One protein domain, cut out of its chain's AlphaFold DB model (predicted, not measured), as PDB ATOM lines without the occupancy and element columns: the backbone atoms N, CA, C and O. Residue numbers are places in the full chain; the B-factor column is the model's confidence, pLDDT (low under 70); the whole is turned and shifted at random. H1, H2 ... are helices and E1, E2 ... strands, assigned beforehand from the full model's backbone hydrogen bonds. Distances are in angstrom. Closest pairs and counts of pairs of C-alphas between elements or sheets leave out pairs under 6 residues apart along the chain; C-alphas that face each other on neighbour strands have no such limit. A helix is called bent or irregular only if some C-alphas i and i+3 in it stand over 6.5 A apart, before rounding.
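Overview. This is residues 9 to 147 of the 154 residues of the protein "Isocitrate/isopropylmalate dehydrogenase family protein" of Synergistaceae bacterium (UniProt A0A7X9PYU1). A two-stranded hairpin, E1 and E2, covers one side of helix H2, and H3 folds back along H2 on another side; H6 packs on H3 at a steep tilt, and H7 turns back from the end of H6. H1 lies at the edge of the whole and touches no helix, while the short H4 and H5 make a small corner away from the strands. The printed part has 139 residues with seven named helices and two named strands, in the order H1, E1, E2, H2, H3, H4, H5, H6, H7; the sheet, E1 - E2, is antiparallel and the class is mostly helix. It is compact, with a radius of gyration of the C-alphas of 15.8 A and spans of 45 by 36 by 31 A.

Along the chain. E1 is residues 29 to 33, 13.1 A long, and E2 residues 38 to 42, 13.4 A. H2 is residues 59 to 71, 18.2 A, and H3, the longest helix, residues 75 to 91, 23.9 A, with C-alpha 75 at (-15.837, -10.146, -8.809). H6 is residues 116 to 127, 16.9 A. H7 is residues 132 to 145, 19.9 A, ending with C-alpha 145 at (8.046, 3.342, 1.617); it is irregular, with C-alphas 133 and 136 7.6 A apart. H1 is residues 9 to 21, 18.9 A, beginning with C-alpha 9 at (-4.542, 9.042, -30.736). H4 is residues 97 to 100 and H5 residues 109 to 112.

Arrangement. E1 and E2 form a hairpin, antiparallel at 160 degrees, with N 32 and O 39 at 2.8 A and N 30 and O 41 at 3.0 A. The closest C-alphas of E1 and H2 are those of Pro 29 and Thr 64, 4.4 A; those of E2 and H2 are of Pro 42 and Leu 61, 5.2 A. H2 and H3, a helical hairpin, touch at a shallow tilt of 22 degrees, opposite ways, closest at the C-alphas of Val 66 and Ala 78, 4.7 A. H3 and H6 touch at a steep tilt of 57 degrees, opposite ways, closest at the C-alphas of Ala 84 and Lys 126, 5.4 A. H2 and H6 are near each other. H6 and H7, a helical hairpin, touch at a tilt of 38 degrees, only just steep, opposite ways, closest at the C-alphas of Ser 125 and Asp 132, 6.3 A. Helix packing is mostly crossed, only just: of 3 touching pairs with a tilt, 1 is shallow. H4 and H5 touch, closest at the C-alphas of Trp 100 and Trp 109, 5.8 A. H1 is apart from E2 and H2. In H1, H2, H3 and H6 every O i to N i+4 pair is within hydrogen-bond range, in H7 8 of 10; H4 and H5 are too short for such a pair.

Size, cuts and confidence. The C-alphas farthest apart, of Lys 36 and Lys 107, are 50.7 A apart. The printed part has no cut. The link from E2 to H2, residues 43 to 58, is long. The mean pLDDT of the printed part is 92.7, and no printed residue is under 70.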
ATOM      1  N   VAL A   9      -4.427   7.590 -30.987       96.38
ATOM      2  CA  VAL A   9      -4.542   9.042 -30.736       96.38
ATOM      3  C   VAL A   9      -5.982   9.482 -30.464       96.38
ATOM      4  O   VAL A   9      -6.225  10.327 -29.613       96.38
ATOM      5  N   PHE A  10      -6.958   8.917 -31.175       96.62
ATOM      6  CA  PHE A  10      -8.358   9.245 -30.909       96.62
ATOM      7  C   PHE A  10      -8.856   8.607 -29.610       96.62
ATOM      8  O   PHE A  10      -9.737   9.166 -28.971       96.62
ATOM      9  N   GLY A  11      -8.312   7.452 -29.226       95.00
ATOM     10  CA  GLY A  11      -8.603   6.791 -27.957       95.00
ATOM     11  C   GLY A  11      -8.130   7.629 -26.783       95.00
ATOM     12  O   GLY A  11      -8.931   7.896 -25.899       95.00
ATOM     13  N   ASP A  12      -6.889   8.107 -26.849       92.88
ATOM     14  CA  ASP A  12      -6.280   9.023 -25.883       92.88
ATOM     15  C   ASP A  12      -7.177  10.252 -25.658       92.88
ATOM     16  O   ASP A  12      -7.754  10.412 -24.581       92.88
ATOM     17  N   ILE A  13      -7.465  11.005 -26.729       94.62
ATOM     18  CA  ILE A  13      -8.320  12.205 -26.682       94.62
ATOM     19  C   ILE A  13      -9.713  11.896 -26.121       94.62
ATOM     20  O   ILE A  13     -10.201  12.592 -25.233       94.62
ATOM     21  N   LEU A  14     -10.391  10.870 -26.646       95.56
ATOM     22  CA  LEU A  14     -11.758  10.565 -26.220       95.56
ATOM     23  C   LEU A  14     -11.811  10.073 -24.773       95.56
ATOM     24  O   LEU A  14     -12.788  10.354 -24.080       95.56
ATOM     25  N   SER A  15     -10.798   9.334 -24.324       93.62
ATOM     26  CA  SER A  15     -10.728   8.831 -22.953       93.62
ATOM     27  C   SER A  15     -10.477   9.952 -21.944       93.62
ATOM     28  O   SER A  15     -11.138   9.980 -20.903       93.62
ATOM     29  N   ASP A  16      -9.638  10.929 -22.293       92.81
ATOM     30  CA  ASP A  16      -9.397  12.120 -21.479       92.81
ATOM     31  C   ASP A  16     -10.665  12.969 -21.349       92.81
ATOM     32  O   ASP A  16     -11.094  13.269 -20.230       92.81
ATOM     33  N   GLU A  17     -11.326  13.275 -22.468       94.25
ATOM     34  CA  GLU A  17     -12.589  14.026 -22.473       94.25
ATOM     35  C   GLU A  17     -13.682  13.294 -21.679       94.25
ATOM     36  O   GLU A  17     -14.388  13.900 -20.869       94.25
ATOM     37  N   ALA A  18     -13.796  11.972 -21.843       93.12
ATOM     38  CA  ALA A  18     -14.746  11.167 -21.082       93.12
ATOM     39  C   ALA A  18     -14.456  11.213 -19.576       93.12
ATOM     40  O   ALA A  18     -15.390  11.364 -18.786       93.12
ATOM     41  N   SER A  19     -13.183  11.133 -19.174       92.06
ATOM     42  CA  SER A  19     -12.793  11.235 -17.765       92.06
ATOM     43  C   SER A  19     -13.146  12.600 -17.176       92.06
ATOM     44  O   SER A  19     -13.670  12.686 -16.064       92.06
ATOM     45  N   GLN A  20     -12.939  13.674 -17.941       90.25
ATOM     46  CA  GLN A  20     -13.196  15.037 -17.496       90.25
ATOM     47  C   GLN A  20     -14.685  15.300 -17.235       90.25
ATOM     48  O   GLN A  20     -15.016  16.085 -16.346       90.25
ATOM     49  N   LEU A  21     -15.582  14.606 -17.942       90.62
ATOM     50  CA  LEU A  21     -17.031  14.712 -17.744       90.62
ATOM     51  C   LEU A  21     -17.538  14.066 -16.446       90.62
ATOM     52  O   LEU A  21     -18.611  14.437 -15.975       90.62
ATOM     53  N   VAL A  22     -16.804  13.106 -15.875       87.06
ATOM     54  CA  VAL A  22     -17.281  12.268 -14.754       87.06
ATOM     55  C   VAL A  22     -16.508  12.477 -13.446       87.06
ATOM     56  O   VAL A  22     -16.649  11.685 -12.519       87.06
ATOM     57  N   GLY A  23     -15.710  13.542 -13.350       83.62
ATOM     58  CA  GLY A  23     -14.932  13.881 -12.145       83.62
ATOM     59  C   GLY A  23     -13.429  14.060 -12.380       83.62
ATOM     60  O   GLY A  23     -12.684  14.320 -11.437       83.62
ATOM     61  N   GLY A  24     -12.971  13.955 -13.629       88.94
ATOM     62  CA  GLY A  24     -11.579  14.165 -14.018       88.94
ATOM     63  C   GLY A  24     -10.722  12.901 -13.987       88.94
ATOM     64  O   GLY A  24     -11.107  11.850 -13.472       88.94
ATOM     65  N   MET A  25      -9.495  13.037 -14.496       87.50
ATOM     66  CA  MET A  25      -8.511  11.948 -14.587       87.50
ATOM     67  C   MET A  25      -8.181  11.271 -13.246       87.50
ATOM     68  O   MET A  25      -7.707  10.138 -13.232       87.50
ATOM     69  N   GLY A  26      -8.455  11.924 -12.109       90.00
ATOM     70  CA  GLY A  26      -8.280  11.334 -10.777       90.00
ATOM     71  C   GLY A  26      -9.174  10.117 -10.506       90.00
ATOM     72  O   GLY A  26      -8.956   9.422  -9.523       90.00
ATOM     73  N   PHE A  27     -10.152   9.838 -11.370       93.06
ATOM     74  CA  PHE A  27     -11.063   8.697 -11.259       93.06
ATOM     75  C   PHE A  27     -10.984   7.738 -12.450       93.06
ATOM     76  O   PHE A  27     -11.744   6.775 -12.494       93.06
ATOM     77  N   ALA A  28     -10.092   7.986 -13.412       93.81
ATOM     78  CA  ALA A  28      -9.997   7.200 -14.637       93.81
ATOM     79  C   ALA A  28      -9.084   5.971 -14.450       93.81
ATOM     80  O   ALA A  28      -7.872   6.141 -14.267       93.81
ATOM     81  N   PRO A  29      -9.629   4.739 -14.487       95.44
ATOM     82  CA  PRO A  29      -8.818   3.533 -14.555       95.44
ATOM     83  C   PRO A  29      -8.369   3.249 -15.992       95.44
ATOM     84  O   PRO A  29      -9.055   3.614 -16.950       95.44
ATOM     85  N   SER A  30      -7.272   2.509 -16.148       95.75
ATOM     86  CA  SER A  30      -6.881   1.955 -17.444       95.75
ATOM     87  C   SER A  30      -6.325   0.535 -17.329       95.75
ATOM     88  O   SER A  30      -5.872   0.089 -16.271       95.75
ATOM     89  N   GLY A  31      -6.382  -0.191 -18.446       96.25
ATOM     90  CA  GLY A  31      -5.863  -1.546 -18.559       96.25
ATOM     91  C   GLY A  31      -5.310  -1.812 -19.953       96.25
ATOM     92  O   GLY A  31      -6.041  -1.775 -20.943       96.25
ATOM     93  N   ASN A  32      -4.022  -2.125 -20.019       96.38
ATOM     94  CA  ASN A  32      -3.308  -2.558 -21.209       96.38
ATOM     95  C   ASN A  32      -3.335  -4.092 -21.272       96.38
ATOM     96  O   ASN A  32      -2.587  -4.765 -20.559       96.38
ATOM     97  N   ILE A  33      -4.217  -4.653 -22.103       97.06
ATOM     98  CA  ILE A  33      -4.444  -6.101 -22.196       97.06
ATOM     99  C   ILE A  33      -3.767  -6.665 -23.447       97.06
ATOM    100  O   ILE A  33      -4.099  -6.279 -24.567       97.06
ATOM    101  N   GLY A  34      -2.838  -7.603 -23.261       96.12
ATOM    102  CA  GLY A  34      -2.193  -8.359 -24.333       96.12
ATOM    103  C   GLY A  34      -2.397  -9.867 -24.182       96.12
ATOM    104  O   GLY A  34      -2.955 -10.349 -23.201       96.12
ATOM    105  N   GLU A  35      -1.898 -10.640 -25.147       96.38
ATOM    106  CA  GLU A  35      -2.061 -12.106 -25.156       96.38
ATOM    107  C   GLU A  35      -1.353 -12.814 -23.991       96.38
ATOM    108  O   GLU A  35      -1.789 -13.870 -23.541       96.38
ATOM    109  N   LYS A  36      -0.231 -12.254 -23.522       96.69
ATOM    110  CA  LYS A  36       0.638 -12.873 -22.504       96.69
ATOM    111  C   LYS A  36       0.552 -12.213 -21.134       96.69
ATOM    112  O   LYS A  36       1.004 -12.799 -20.155       96.69
ATOM    113  N   ALA A  37       0.066 -10.979 -21.080       96.50
ATOM    114  CA  ALA A  37       0.081 -10.165 -19.877       96.50
ATOM    115  C   ALA A  37      -0.993  -9.081 -19.948       96.50
ATOM    116  O   ALA A  37      -1.364  -8.629 -21.032       96.50
ATOM    117  N   ALA A  38      -1.424  -8.640 -18.772       97.56
ATOM    118  CA  ALA A  38      -2.265  -7.474 -18.582       97.56
ATOM    119  C   ALA A  38      -1.581  -6.533 -17.584       97.56
ATOM    120  O   ALA A  38      -1.090  -6.986 -16.546       97.56
ATOM    121  N   LEU A  39      -1.534  -5.243 -17.905       97.50
ATOM    122  CA  LEU A  39      -1.030  -4.183 -17.035       97.50
ATOM    123  C   LEU A  39      -2.182  -3.239 -16.707       97.50
ATOM    124  O   LEU A  39      -2.839  -2.739 -17.612       97.50
ATOM    125  N   PHE A  40      -2.405  -2.993 -15.423       97.94
ATOM    126  CA  PHE A  40      -3.426  -2.071 -14.943       97.94
ATOM    127  C   PHE A  40      -2.741  -0.892 -14.269       97.94
ATOM    128  O   PHE A  40      -1.958  -1.076 -13.336       97.94
ATOM    129  N   GLU A  41      -3.034   0.308 -14.751       96.25
ATOM    130  CA  GLU A  41      -2.483   1.558 -14.236       96.25
ATOM    131  C   GLU A  41      -3.545   2.664 -14.314       96.25
ATOM    132  O   GLU A  41      -4.418   2.617 -15.184       96.25
ATOM    133  N   PRO A  42      -3.538   3.646 -13.401       93.69
ATOM    134  CA  PRO A  42      -4.423   4.795 -13.540       93.69
ATOM    135  C   PRO A  42      -4.060   5.591 -14.799       93.69
ATOM    136  O   PRO A  42      -2.882   5.709 -15.129       93.69
ATOM    137  N   SER A  43      -5.048   6.186 -15.472       91.31
ATOM    138  CA  SER A  43      -4.790   6.963 -16.699       91.31
ATOM    139  C   SER A  43      -3.985   8.242 -16.438       91.31
ATOM    140  O   SER A  43      -3.343   8.777 -17.336       91.31
ATOM    141  N   HIS A  44      -4.024   8.767 -15.209       88.88
ATOM    142  CA  HIS A  44      -3.323  10.000 -14.869       88.88
ATOM    143  C   HIS A  44      -1.799   9.806 -14.776       88.88
ATOM    144  O   HIS A  44      -1.291   8.781 -14.328       88.88
ATOM    145  N   GLY A  45      -1.047  10.863 -15.091       86.81
ATOM    146  CA  GLY A  45       0.408  10.887 -14.913       86.81
ATOM    147  C   GLY A  45       0.873  11.003 -13.450       86.81
ATOM    148  O   GLY A  45       0.088  11.015 -12.503       86.81
ATOM    149  N   SER A  46       2.185  11.154 -13.257       82.88
ATOM    150  CA  SER A  46       2.862  11.125 -11.946       82.88
ATOM    151  C   SER A  46       2.746  12.399 -11.093       82.88
ATOM    152  O   SER A  46       3.158  12.394  -9.936       82.88
ATOM    153  N   VAL A  47       2.234  13.496 -11.659       86.25
ATOM    154  CA  VAL A  47       2.081  14.835 -11.047       86.25
ATOM    155  C   VAL A  47       3.175  15.179 -10.001       86.25
ATOM    156  O   VAL A  47       2.876  15.348  -8.814       86.25
ATOM    157  N   PRO A  48       4.451  15.345 -10.418       85.88
ATOM    158  CA  PRO A  48       5.609  15.367  -9.509       85.88
ATOM    159  C   PRO A  48       5.541  16.406  -8.383       85.88
ATOM    160  O   PRO A  48       6.048  16.185  -7.288       85.88
ATOM    161  N   LYS A  49       4.861  17.533  -8.622       88.25
ATOM    162  CA  LYS A  49       4.690  18.612  -7.637       88.25
ATOM    163  C   LYS A  49       3.942  18.205  -6.362       88.25
ATOM    164  O   LYS A  49       4.001  18.958  -5.398       88.25
ATOM    165  N   TYR A  50       3.223  17.079  -6.352       87.06
ATOM    166  CA  TYR A  50       2.500  16.572  -5.176       87.06
ATOM    167  C   TYR A  50       3.139  15.332  -4.547       87.06
ATOM    168  O   TYR A  50       2.594  14.795  -3.577       87.06
ATOM    169  N   ALA A  51       4.289  14.889  -5.058       86.06
ATOM    170  CA  ALA A  51       5.025  13.777  -4.476       86.06
ATOM    171  C   ALA A  51       5.293  14.033  -2.982       86.06
ATOM    172  O   ALA A  51       5.622  15.149  -2.578       86.06
ATOM    173  N   HIS A  52       5.101  12.999  -2.157       84.44
ATOM    174  CA  HIS A  52       5.310  13.008  -0.698       84.44
ATOM    175  C   HIS A  52       4.414  13.960   0.114       84.44
ATOM    176  O   HIS A  52       4.568  14.051   1.329       84.44
ATOM    177  N   GLN A  53       3.446  14.641  -0.511       89.50
ATOM    178  CA  GLN A  53       2.551  15.563   0.198       89.50
ATOM    179  C   GLN A  53       1.273  14.900   0.721       89.50
ATOM    180  O   GLN A  53       0.567  15.521   1.508       89.50
ATOM    181  N   TYR A  54       0.962  13.675   0.281       91.75
ATOM    182  CA  TYR A  54      -0.276  12.958   0.626       91.75
ATOM    183  C   TYR A  54      -1.534  13.813   0.404       91.75
ATOM    184  O   TYR A  54      -2.407  13.875   1.265       91.75
ATOM    185  N   LYS A  55      -1.612  14.506  -0.739       91.31
ATOM    186  CA  LYS A  55      -2.737  15.396  -1.079       91.31
ATOM    187  C   LYS A  55      -3.667  14.855  -2.161       91.31
ATOM    188  O   LYS A  55      -4.803  15.291  -2.226       91.31
ATOM    189  N   ILE A  56      -3.194  13.964  -3.024       92.19
ATOM    190  CA  ILE A  56      -3.945  13.520  -4.206       92.19
ATOM    191  C   ILE A  56      -4.929  12.419  -3.826       92.19
ATOM    192  O   ILE A  56      -4.617  11.599  -2.956       92.19
ATOM    193  N   ASN A  57      -6.103  12.391  -4.458       93.81
ATOM    194  CA  ASN A  57      -7.044  11.301  -4.245       93.81
ATOM    195  C   ASN A  57      -6.403   9.940  -4.621       93.81
ATOM    196  O   ASN A  57      -5.643   9.857  -5.586       93.81
ATOM    197  N   PRO A  58      -6.677   8.857  -3.877       95.25
ATOM    198  CA  PRO A  58      -6.217   7.516  -4.235       95.25
ATOM    199  C   PRO A  58      -7.176   6.778  -5.191       95.25
ATOM    200  O   PRO A  58      -6.908   5.632  -5.554       95.25
ATOM    201  N   CYS A  59      -8.307   7.380  -5.572       95.81
ATOM    202  CA  CYS A  59      -9.412   6.700  -6.248       95.81
ATOM    203  C   CYS A  59      -9.012   6.116  -7.601       95.81
ATOM    204  O   CYS A  59      -9.321   4.955  -7.846       95.81
ATOM    205  N   GLY A  60      -8.296   6.859  -8.448       94.56
ATOM    206  CA  GLY A  60      -7.889   6.374  -9.773       94.56
ATOM    207  C   GLY A  60      -7.111   5.058  -9.702       94.56
ATOM    208  O   GLY A  60      -7.410   4.108 -10.428       94.56
ATOM    209  N   LEU A  61      -6.182   4.948  -8.748       95.81
ATOM    210  CA  LEU A  61      -5.432   3.714  -8.509       95.81
ATOM    211  C   LEU A  61      -6.317   2.593  -7.939       95.81
ATOM    212  O   LEU A  61      -6.184   1.437  -8.332       95.81
ATOM    213  N   LEU A  62      -7.229   2.911  -7.019       97.44
ATOM    214  CA  LEU A  62      -8.104   1.910  -6.408       97.44
ATOM    215  C   LEU A  62      -9.135   1.354  -7.403       97.44
ATOM    216  O   LEU A  62      -9.338   0.144  -7.440       97.44
ATOM    217  N   ILE A  63      -9.729   2.201  -8.247       96.94
ATOM    218  CA  ILE A  63     -10.653   1.796  -9.322       96.94
ATOM    219  C   ILE A  63      -9.900   0.991 -10.392       96.94
ATOM    220  O   ILE A  63     -10.413  -0.001 -10.904       96.94
ATOM    221  N   THR A  64      -8.641   1.332 -10.671       97.69
ATOM    222  CA  THR A  64      -7.761   0.483 -11.494       97.69
ATOM    223  C   THR A  64      -7.593  -0.908 -10.868       97.69
ATOM    224  O   THR A  64      -7.658  -1.926 -11.557       97.69
ATOM    225  N   GLY A  65      -7.453  -0.975  -9.541       97.94
ATOM    226  CA  GLY A  65      -7.470  -2.228  -8.787       97.94
ATOM    227  C   GLY A  65      -8.787  -3.001  -8.924       97.94
ATOM    228  O   GLY A  65      -8.748  -4.221  -9.064       97.94
ATOM    229  N   VAL A  66      -9.939  -2.318  -8.946       98.19
ATOM    230  CA  VAL A  66     -11.249  -2.938  -9.240       98.19
ATOM    231  C   VAL A  66     -11.220  -3.594 -10.622       98.19
ATOM    232  O   VAL A  66     -11.485  -4.790 -10.719       98.19
ATOM    233  N   MET A  67     -10.797  -2.864 -11.661       98.00
ATOM    234  CA  MET A  67     -10.691  -3.382 -13.033       98.00
ATOM    235  C   MET A  67      -9.776  -4.618 -13.121       98.00
ATOM    236  O   MET A  67     -10.102  -5.601 -13.789       98.00
ATOM    237  N   MET A  68      -8.652  -4.608 -12.397       98.38
ATOM    238  CA  MET A  68      -7.758  -5.765 -12.295       98.38
ATOM    239  C   MET A  68      -8.439  -6.961 -11.611       98.38
ATOM    240  O   MET A  68      -8.331  -8.089 -12.090       98.38
ATOM    241  N   LEU A  69      -9.133  -6.743 -10.489       98.44
ATOM    242  CA  LEU A  69      -9.842  -7.807  -9.771       98.44
ATOM    243  C   LEU A  69     -10.937  -8.435 -10.642       98.44
ATOM    244  O   LEU A  69     -11.076  -9.658 -10.651       98.44
ATOM    245  N   GLU A  70     -11.671  -7.629 -11.411       97.88
ATOM    246  CA  GLU A  70     -12.650  -8.123 -12.381       97.88
ATOM    247  C   GLU A  70     -12.000  -8.965 -13.479       97.88
ATOM    248  O   GLU A  70     -12.490 -10.058 -13.777       97.88
ATOM    249  N   TYR A  71     -10.874  -8.502 -14.032       97.38
ATOM    250  CA  TYR A  71     -10.104  -9.245 -15.032       97.38
ATOM    251  C   TYR A  71      -9.623 -10.607 -14.504       97.38
ATOM    252  O   TYR A  71      -9.652 -11.600 -15.228       97.38
ATOM    253  N   LEU A  72      -9.247 -10.680 -13.222       97.88
ATOM    254  CA  LEU A  72      -8.852 -11.920 -12.541       97.88
ATOM    255  C   LEU A  72     -10.041 -12.815 -12.137       97.88
ATOM    256  O   LEU A  72      -9.834 -13.886 -11.566       97.88
ATOM    257  N   GLY A  73     -11.284 -12.398 -12.394       98.06
ATOM    258  CA  GLY A  73     -12.493 -13.133 -12.009       98.06
ATOM    259  C   GLY A  73     -12.878 -13.000 -10.530       98.06
ATOM    260  O   GLY A  73     -13.824 -13.648 -10.084       98.06
ATOM    261  N   LEU A  74     -12.204 -12.133  -9.770       98.38
ATOM    262  CA  LEU A  74     -12.432 -11.881  -8.342       98.38
ATOM    263  C   LEU A  74     -13.555 -10.853  -8.120       98.38
ATOM    264  O   LEU A  74     -13.385  -9.856  -7.417       98.38
ATOM    265  N   LYS A  75     -14.719 -11.104  -8.728       97.75
ATOM    266  CA  LYS A  75     -15.837 -10.146  -8.809       97.75
ATOM    267  C   LYS A  75     -16.359  -9.691  -7.447       97.75
ATOM    268  O   LYS A  75     -16.636  -8.512  -7.273       97.75
ATOM    269  N   ASP A  76     -16.420 -10.585  -6.464       98.00
ATOM    270  CA  ASP A  76     -16.879 -10.227  -5.115       98.00
ATOM    271  C   ASP A  76     -15.915  -9.252  -4.424       98.00
ATOM    272  O   ASP A  76     -16.336  -8.345  -3.706       98.00
ATOM    273  N   HIS A  77     -14.607  -9.402  -4.657       97.69
ATOM    274  CA  HIS A  77     -13.601  -8.480  -4.131       97.69
ATOM    275  C   HIS A  77     -13.647  -7.132  -4.853       97.69
ATOM    276  O   HIS A  77     -13.571  -6.096  -4.191       97.69
ATOM    277  N   ALA A  78     -13.820  -7.151  -6.178       98.25
ATOM    278  CA  ALA A  78     -13.998  -5.952  -6.991       98.25
ATOM    279  C   ALA A  78     -15.213  -5.140  -6.515       98.25
ATOM    280  O   ALA A  78     -15.060  -3.979  -6.139       98.25
ATOM    281  N   ALA A  79     -16.380  -5.781  -6.399       98.19
ATOM    282  CA  ALA A  79     -17.619  -5.144  -5.960       98.19
ATOM    283  C   ALA A  79     -17.525  -4.584  -4.531       98.19
ATOM    284  O   ALA A  79     -18.042  -3.504  -4.245       98.19
ATOM    285  N   ARG A  80     -16.838  -5.286  -3.616       98.12
ATOM    286  CA  ARG A  80     -16.596  -4.785  -2.252       98.12
ATOM    287  C   ARG A  80     -15.739  -3.520  -2.246       98.12
ATOM    288  O   ARG A  80     -16.055  -2.594  -1.503       98.12
ATOM    289  N   LEU A  81     -14.670  -3.488  -3.042       98.19
ATOM    290  CA  LEU A  81     -13.792  -2.324  -3.154       98.19
ATOM    291  C   LEU A  81     -14.511  -1.149  -3.832       98.19
ATOM    292  O   LEU A  81     -14.488  -0.043  -3.300       98.19
ATOM    293  N   GLU A  82     -15.199  -1.392  -4.947       98.00
ATOM    294  CA  GLU A  82     -15.977  -0.374  -5.660       98.00
ATOM    295  C   GLU A  82     -17.049   0.244  -4.754       98.00
ATOM    296  O   GLU A  82     -17.134   1.469  -4.631       98.00
ATOM    297  N   LYS A  83     -17.805  -0.594  -4.032       98.31
ATOM    298  CA  LYS A  83     -18.800  -0.123  -3.067       98.31
ATOM    299  C   LYS A  83     -18.163   0.727  -1.967       98.31
ATOM    300  O   LYS A  83     -18.705   1.774  -1.630       98.31
ATOM    301  N   ALA A  84     -17.028   0.306  -1.412       98.31
ATOM    302  CA  ALA A  84     -16.334   1.057  -0.367       98.31
ATOM    303  C   ALA A  84     -15.868   2.442  -0.846       98.31
ATOM    304  O   ALA A  84     -16.005   3.421  -0.111       98.31
ATOM    305  N   ILE A  85     -15.359   2.536  -2.080       97.75
ATOM    306  CA  ILE A  85     -14.998   3.813  -2.711       97.75
ATOM    307  C   ILE A  85     -16.250   4.691  -2.850       97.75
ATOM    308  O   ILE A  85     -16.243   5.839  -2.406       97.75
ATOM    309  N   GLY A  86     -17.337   4.137  -3.400       97.12
ATOM    310  CA  GLY A  86     -18.609   4.842  -3.570       97.12
ATOM    311  C   GLY A  86     -19.199   5.352  -2.253       97.12
ATOM    312  O   GLY A  86     -19.579   6.518  -2.167       97.12
ATOM    313  N   ASP A  87     -19.213   4.523  -1.205       97.94
ATOM    314  CA  ASP A  87     -19.710   4.898   0.123       97.94
ATOM    315  C   ASP A  87     -18.925   6.099   0.695       97.94
ATOM    316  O   ASP A  87     -19.527   7.037   1.216       97.94
ATOM    317  N   VAL A  88     -17.589   6.112   0.573       97.12
ATOM    318  CA  VAL A  88     -16.747   7.229   1.054       97.12
ATOM    319  C   VAL A  88     -16.991   8.513   0.259       97.12
ATOM    320  O   VAL A  88     -17.066   9.590   0.859       97.12
ATOM    321  N   LEU A  89     -17.148   8.408  -1.065       94.88
ATOM    322  CA  LEU A  89     -17.464   9.548  -1.931       94.88
ATOM    323  C   LEU A  89     -18.832  10.153  -1.584       94.88
ATOM    324  O   LEU A  89     -18.939  11.364  -1.410       94.88
ATOM    325  N   VAL A  90     -19.861   9.318  -1.406       95.00
ATOM    326  CA  VAL A  90     -21.221   9.767  -1.069       95.00
ATOM    327  C   VAL A  90     -21.285  10.364   0.337       95.00
ATOM    328  O   VAL A  90     -21.929  11.391   0.536       95.00
ATOM    329  N   GLU A  91     -20.593   9.774   1.316       95.19
ATOM    330  CA  GLU A  91     -20.559  10.299   2.686       95.19
ATOM    331  C   GLU A  91     -19.923  11.691   2.782       95.19
ATOM    332  O   GLU A  91     -20.230  12.418   3.727       95.19
ATOM    333  N   SER A  92     -19.060  12.066   1.828       92.38
ATOM    334  CA  SER A  92     -18.453  13.401   1.724       92.38
ATOM    335  C   SER A  92     -17.758  13.883   3.009       92.38
ATOM    336  O   SER A  92     -17.811  15.059   3.364       92.38
ATOM    337  N   LYS A  93     -17.108  12.963   3.737       92.88
ATOM    338  CA  LYS A  93     -16.387  13.257   4.997       92.88
ATOM    339  C   LYS A  93     -14.870  13.206   4.863       92.88
ATOM    340  O   LYS A  93     -14.181  14.022   5.461       92.88
ATOM    341  N   TYR A  94     -14.362  12.245   4.095       95.12
ATOM    342  CA  TYR A  94     -12.932  11.969   3.954       95.12
ATOM    343  C   TYR A  94     -12.517  12.115   2.492       95.12
ATOM    344  O   TYR A  94     -12.108  11.146   1.862       95.12
ATOM    345  N   LEU A  95     -12.672  13.320   1.941       95.25
ATOM    346  CA  LEU A  95     -12.309  13.624   0.556       95.25
ATOM    347  C   LEU A  95     -11.051  14.491   0.503       95.25
ATOM    348  O   LEU A  95     -10.847  15.365   1.348       95.25
ATOM    349  N   THR A  96     -10.206  14.255  -0.493       95.06
ATOM    350  CA  THR A  96      -8.994  15.041  -0.744       95.06
ATOM    351  C   THR A  96      -9.307  16.368  -1.442       95.06
ATOM    352  O   THR A  96     -10.418  16.607  -1.925       95.06
ATOM    353  N   TYR A  97      -8.317  17.266  -1.485       92.31
ATOM    354  CA  TYR A  97      -8.492  18.642  -1.974       92.31
ATOM    355  C   TYR A  97      -8.994  18.704  -3.426       92.31
ATOM    356  O   TYR A  97      -9.721  19.618  -3.799       92.31
ATOM    357  N   ASP A  98      -8.579  17.752  -4.259       90.12
ATOM    358  CA  ASP A  98      -8.862  17.715  -5.689       90.12
ATOM    359  C   ASP A  98     -10.312  17.351  -6.006       90.12
ATOM    360  O   ASP A  98     -10.771  17.688  -7.093       90.12
ATOM    361  N   ILE A  99     -11.019  16.749  -5.043       91.12
ATOM    362  CA  ILE A  99     -12.463  16.499  -5.090       91.12
ATOM    363  C   ILE A  99     -13.213  17.709  -4.516       91.12
ATOM    364  O   ILE A  99     -14.144  18.221  -5.129       91.12
ATOM    365  N   TRP A 100     -12.777  18.215  -3.358       89.06
ATOM    366  CA  TRP A 100     -13.435  19.344  -2.691       89.06
ATOM    367  C   TRP A 100     -13.366  20.663  -3.461       89.06
ATOM    368  O   TRP A 100     -14.293  21.458  -3.367       89.06
ATOM    369  N   ARG A 101     -12.298  20.912  -4.229       82.62
ATOM    370  CA  ARG A 101     -12.130  22.164  -4.993       82.62
ATOM    371  C   ARG A 101     -13.256  22.439  -5.995       82.62
ATOM    372  O   ARG A 101     -13.397  23.575  -6.449       82.62
ATOM    373  N   ASP A 102     -14.013  21.408  -6.366       78.19
ATOM    374  CA  ASP A 102     -15.140  21.528  -7.287       78.19
ATOM    375  C   ASP A 102     -16.428  21.974  -6.565       78.19
ATOM    376  O   ASP A 102     -17.332  22.517  -7.209       78.19
ATOM    377  N   ASP A 103     -16.484  21.876  -5.229       80.44
ATOM    378  CA  ASP A 103     -17.536  22.467  -4.394       80.44
ATOM    379  C   ASP A 103     -17.286  23.969  -4.178       80.44
ATOM    380  O   ASP A 103     -16.851  24.441  -3.127       80.44
ATOM    381  N   LYS A 104     -17.577  24.756  -5.217       74.75
ATOM    382  CA  LYS A 104     -17.423  26.222  -5.194       74.75
ATOM    383  C   LYS A 104     -18.418  26.937  -4.273       74.75
ATOM    384  O   LYS A 104     -18.293  28.150  -4.091       74.75
ATOM    385  N   ALA A 105     -19.433  26.240  -3.759       81.88
ATOM    386  CA  ALA A 105     -20.427  26.830  -2.867       81.88
ATOM    387  C   ALA A 105     -19.897  26.935  -1.432       81.88
ATOM    388  O   ALA A 105     -20.226  27.888  -0.719       81.88
ATOM    389  N   ASP A 106     -19.052  25.992  -1.025       84.50
ATOM    390  CA  ASP A 106     -18.422  25.983   0.284       84.50
ATOM    391  C   ASP A 106     -17.137  26.818   0.290       84.50
ATOM    392  O   ASP A 106     -16.161  26.496  -0.371       84.50
ATOM    393  N   LYS A 107     -17.096  27.903   1.067       83.88
ATOM    394  CA  LYS A 107     -15.898  28.758   1.167       83.88
ATOM    395  C   LYS A 107     -14.797  28.169   2.053       83.88
ATOM    396  O   LYS A 107     -13.683  28.688   2.043       83.88
ATOM    397  N   ASP A 108     -15.098  27.120   2.813       88.06
ATOM    398  CA  ASP A 108     -14.188  26.465   3.752       88.06
ATOM    399  C   ASP A 108     -13.763  25.060   3.276       88.06
ATOM    400  O   ASP A 108     -13.179  24.305   4.058       88.06
ATOM    401  N   TRP A 109     -14.002  24.713   2.002       86.94
ATOM    402  CA  TRP A 109     -13.702  23.391   1.430       86.94
ATOM    403  C   TRP A 109     -12.249  22.949   1.669       86.94
ATOM    404  O   TRP A 109     -11.989  21.786   1.979       86.94
ATOM    405  N   GLU A 110     -11.290  23.882   1.621       86.56
ATOM    406  CA  GLU A 110      -9.867  23.594   1.851       86.56
ATOM    407  C   GLU A 110      -9.600  23.029   3.250       86.56
ATOM    408  O   GLU A 110      -8.761  22.146   3.412       86.56
ATOM    409  N   LYS A 111     -10.336  23.500   4.264       88.50
ATOM    410  CA  LYS A 111     -10.194  23.034   5.654       88.50
ATOM    411  C   LYS A 111     -10.800  21.648   5.864       88.50
ATOM    412  O   LYS A 111     -10.479  20.995   6.853       88.50
ATOM    413  N   LYS A 112     -11.694  21.221   4.967       90.62
ATOM    414  CA  LYS A 112     -12.347  19.906   4.991       90.62
ATOM    415  C   LYS A 112     -11.549  18.839   4.249       90.62
ATOM    416  O   LYS A 112     -11.804  17.653   4.446       90.62
ATOM    417  N   ALA A 113     -10.613  19.247   3.396       93.69
ATOM    418  CA  ALA A 113      -9.783  18.323   2.647       93.69
ATOM    419  C   ALA A 113      -8.902  17.492   3.587       93.69
ATOM    420  O   ALA A 113      -8.137  18.029   4.389       93.69
ATOM    421  N   VAL A 114      -8.996  16.170   3.459       96.00
ATOM    422  CA  VAL A 114      -8.165  15.221   4.207       96.00
ATOM    423  C   VAL A 114      -6.971  14.766   3.369       96.00
ATOM    424  O   VAL A 114      -6.883  15.056   2.172       96.00
ATOM    425  N   SER A 115      -6.029  14.051   3.987       95.31
ATOM    426  CA  SER A 115      -4.886  13.502   3.257       95.31
ATOM    427  C   SER A 115      -5.264  12.274   2.417       95.31
ATOM    428  O   SER A 115      -6.257  11.594   2.684       95.31
ATOM    429  N   THR A 116      -4.415  11.921   1.447       95.38
ATOM    430  CA  THR A 116      -4.489  10.659   0.689       95.38
ATOM    431  C   THR A 116      -4.624   9.456   1.625       95.38
ATOM    432  O   THR A 116      -5.398   8.543   1.351       95.38
ATOM    433  N   LEU A 117      -3.874   9.451   2.735       94.88
ATOM    434  CA  LEU A 117      -3.868   8.345   3.693       94.88
ATOM    435  C   LEU A 117      -5.171   8.270   4.489       94.88
ATOM    436  O   LEU A 117      -5.652   7.168   4.734       94.88
ATOM    437  N   ASP A 118      -5.758   9.409   4.854       95.69
ATOM    438  CA  ASP A 118      -7.029   9.442   5.586       95.69
ATOM    439  C   ASP A 118      -8.181   8.950   4.707       95.69
ATOM    440  O   ASP A 118      -8.986   8.129   5.146       95.69
ATOM    441  N   MET A 119      -8.221   9.382   3.441       97.06
ATOM    442  CA  MET A 119      -9.198   8.885   2.471       97.06
ATOM    443  C   MET A 119      -9.013   7.382   2.212       97.06
ATOM    444  O   MET A 119      -9.983   6.627   2.245       97.06
ATOM    445  N   ALA A 120      -7.773   6.917   2.022       96.25
ATOM    446  CA  ALA A 120      -7.482   5.494   1.837       96.25
ATOM    447  C   ALA A 120      -7.855   4.654   3.072       96.25
ATOM    448  O   ALA A 120      -8.415   3.568   2.923       96.25
ATOM    449  N   LYS A 121      -7.599   5.160   4.286       95.75
ATOM    450  CA  LYS A 121      -8.019   4.527   5.544       95.75
ATOM    451  C   LYS A 121      -9.538   4.433   5.620       95.75
ATOM    452  O   LYS A 121     -10.046   3.358   5.907       95.75
ATOM    453  N   ALA A 122     -10.257   5.512   5.305       96.56
ATOM    454  CA  ALA A 122     -11.716   5.507   5.297       96.56
ATOM    455  C   ALA A 122     -12.276   4.433   4.350       96.56
ATOM    456  O   ALA A 122     -13.180   3.699   4.741       96.56
ATOM    457  N   ILE A 123     -11.705   4.290   3.149       97.19
ATOM    458  CA  ILE A 123     -12.093   3.242   2.190       97.19
ATOM    459  C   ILE A 123     -11.768   1.852   2.753       97.19
ATOM    460  O   ILE A 123     -12.618   0.963   2.737       97.19
ATOM    461  N   ALA A 124     -10.565   1.657   3.293       96.19
ATOM    462  CA  ALA A 124     -10.147   0.376   3.849       96.19
ATOM    463  C   ALA A 124     -11.036  -0.076   5.022       96.19
ATOM    464  O   ALA A 124     -11.442  -1.237   5.055       96.19
ATOM    465  N   SER A 125     -11.428   0.836   5.917       95.88
ATOM    466  CA  SER A 125     -12.318   0.535   7.048       95.88
ATOM    467  C   SER A 125     -13.747   0.165   6.615       95.88
ATOM    468  O   SER A 125     -14.448  -0.526   7.352       95.88
ATOM    469  N   LYS A 126     -14.192   0.556   5.408       95.75
ATOM    470  CA  LYS A 126     -15.459   0.063   4.821       95.75
ATOM    471  C   LYS A 126     -15.343  -1.375   4.304       95.75
ATOM    472  O   LYS A 126     -16.342  -2.089   4.269       95.75
ATOM    473  N   ILE A 127     -14.146  -1.798   3.891       95.38
ATOM    474  CA  ILE A 127     -13.886  -3.149   3.368       95.38
ATOM    475  C   ILE A 127     -13.663  -4.143   4.508       95.38
ATOM    476  O   ILE A 127     -14.174  -5.268   4.452       95.38
ATOM    477  N   ASP A 128     -12.882  -3.731   5.504       94.06
ATOM    478  CA  ASP A 128     -12.533  -4.491   6.699       94.06
ATOM    479  C   ASP A 128     -12.732  -3.598   7.939       94.06
ATOM    480  O   ASP A 128     -11.903  -2.728   8.205       94.06
ATOM    481  N   PRO A 129     -13.803  -3.804   8.726       87.69
ATOM    482  CA  PRO A 129     -14.048  -3.034   9.947       87.69
ATOM    483  C   PRO A 129     -12.933  -3.153  10.997       87.69
ATOM    484  O   PRO A 129     -12.792  -2.276  11.847       87.69
ATOM    485  N   ASP A 130     -12.122  -4.217  10.953       92.38
ATOM    486  CA  ASP A 130     -10.978  -4.394  11.850       92.38
ATOM    487  C   ASP A 130      -9.714  -3.671  11.355       92.38
ATOM    488  O   ASP A 130      -8.691  -3.669  12.054       92.38
ATOM    489  N   PHE A 131      -9.765  -3.024  10.183       92.06
ATOM    490  CA  PHE A 131      -8.637  -2.298   9.601       92.06
ATOM    491  C   PHE A 131      -8.116  -1.200  10.529       92.06
ATOM    492  O   PHE A 131      -6.902  -1.014  10.635       92.06
ATOM    493  N   ASP A 132      -9.000  -0.530  11.274       90.25
ATOM    494  CA  ASP A 132      -8.629   0.552  12.192       90.25
ATOM    495  C   ASP A 132      -7.604   0.114  13.247       90.25
ATOM    496  O   ASP A 132      -6.744   0.906  13.629       90.25
ATOM    497  N   LYS A 133      -7.604  -1.168  13.645       92.50
ATOM    498  CA  LYS A 133      -6.622  -1.733  14.590       92.50
ATOM    499  C   LYS A 133      -5.199  -1.771  14.025       92.50
ATOM    500  O   LYS A 133      -4.238  -1.861  14.785       92.50
ATOM    501  N   LYS A 134      -5.061  -1.766  12.698       92.75
ATOM    502  CA  LYS A 134      -3.784  -1.875  11.968       92.75
ATOM    503  C   LYS A 134      -3.451  -0.608  11.180       92.75
ATOM    504  O   LYS A 134      -2.338  -0.498  10.665       92.75
ATOM    505  N   ALA A 135      -4.389   0.332  11.086       90.44
ATOM    506  CA  ALA A 135      -4.293   1.497  10.222       90.44
ATOM    507  C   ALA A 135      -3.042   2.334  10.504       90.44
ATOM    508  O   ALA A 135      -2.319   2.670   9.573       90.44
ATOM    509  N   ASP A 136      -2.731   2.601  11.773       90.44
ATOM    510  CA  ASP A 136      -1.588   3.447  12.133       90.44
ATOM    511  C   ASP A 136      -0.255   2.818  11.702       90.44
ATOM    512  O   ASP A 136       0.598   3.498  11.128       90.44
ATOM    513  N   ALA A 137      -0.105   1.501  11.883       91.44
ATOM    514  CA  ALA A 137       1.077   0.761  11.443       91.44
ATOM    515  C   ALA A 137       1.205   0.740   9.909       91.44
ATOM    516  O   ALA A 137       2.299   0.915   9.371       91.44
ATOM    517  N   ILE A 138       0.091   0.567   9.193       90.62
ATOM    518  CA  ILE A 138       0.066   0.579   7.724       90.62
ATOM    519  C   ILE A 138       0.391   1.976   7.188       90.62
ATOM    520  O   ILE A 138       1.215   2.103   6.284       90.62
ATOM    521  N   CYS A 139      -0.193   3.029   7.760       89.50
ATOM    522  CA  CYS A 139       0.095   4.409   7.377       89.50
ATOM    523  C   CYS A 139       1.548   4.797   7.684       89.50
ATOM    524  O   CYS A 139       2.157   5.517   6.897       89.50
ATOM    525  N   ALA A 140       2.123   4.322   8.793       89.56
ATOM    526  CA  ALA A 140       3.540   4.520   9.096       89.56
ATOM    527  C   ALA A 140       4.434   3.847   8.043       89.56
ATOM    528  O   ALA A 140       5.301   4.503   7.466       89.56
ATOM    529  N   LYS A 141       4.152   2.581   7.712       89.00
ATOM    530  CA  LYS A 141       4.877   1.846   6.670       89.00
ATOM    531  C   LYS A 141       4.739   2.496   5.290       89.00
ATOM    532  O   LYS A 141       5.716   2.584   4.557       89.00
ATOM    533  N   ALA A 142       3.549   2.980   4.933       87.69
ATOM    534  CA  ALA A 142       3.338   3.700   3.679       87.69
ATOM    535  C   ALA A 142       4.208   4.963   3.609       87.69
ATOM    536  O   ALA A 142       4.816   5.234   2.575       87.69
ATOM    537  N   ARG A 143       4.327   5.702   4.721       88.38
ATOM    538  CA  ARG A 143       5.199   6.879   4.789       88.38
ATOM    539  C   ARG A 143       6.671   6.532   4.627       88.38
ATOM    540  O   ARG A 143       7.361   7.231   3.898       88.38
ATOM    541  N   GLU A 144       7.123   5.450   5.253       87.44
ATOM    542  CA  GLU A 144       8.488   4.931   5.107       87.44
ATOM    543  C   GLU A 144       8.790   4.528   3.655       87.44
ATOM    544  O   GLU A 144       9.775   4.979   3.078       87.44
ATOM    545  N   MET A 145       7.902   3.752   3.022       83.25
ATOM    546  CA  MET A 145       8.046   3.342   1.617       83.25
ATOM    547  C   MET A 145       8.072   4.537   0.655       83.25
ATOM    548  O   MET A 145       8.698   4.480  -0.399       83.25
ATOM    549  N   CYS A 146       7.379   5.619   1.011       81.06
ATOM    550  CA  CYS A 146       7.354   6.861   0.256       81.06
ATOM    551  C   CYS A 146       8.417   7.875   0.708       81.06
ATOM    552  O   CYS A 146       8.452   8.967   0.145       81.06
ATOM    553  N   ALA A 147       9.282   7.562   1.672       75.44
ATOM    554  CA  ALA A 147      10.429   8.382   2.040       75.44
ATOM    555  C   ALA A 147      11.630   7.939   1.190       75.44
ATOM    556  O   ALA A 147      12.495   7.179   1.621       75.44
TER     557      ALA A 147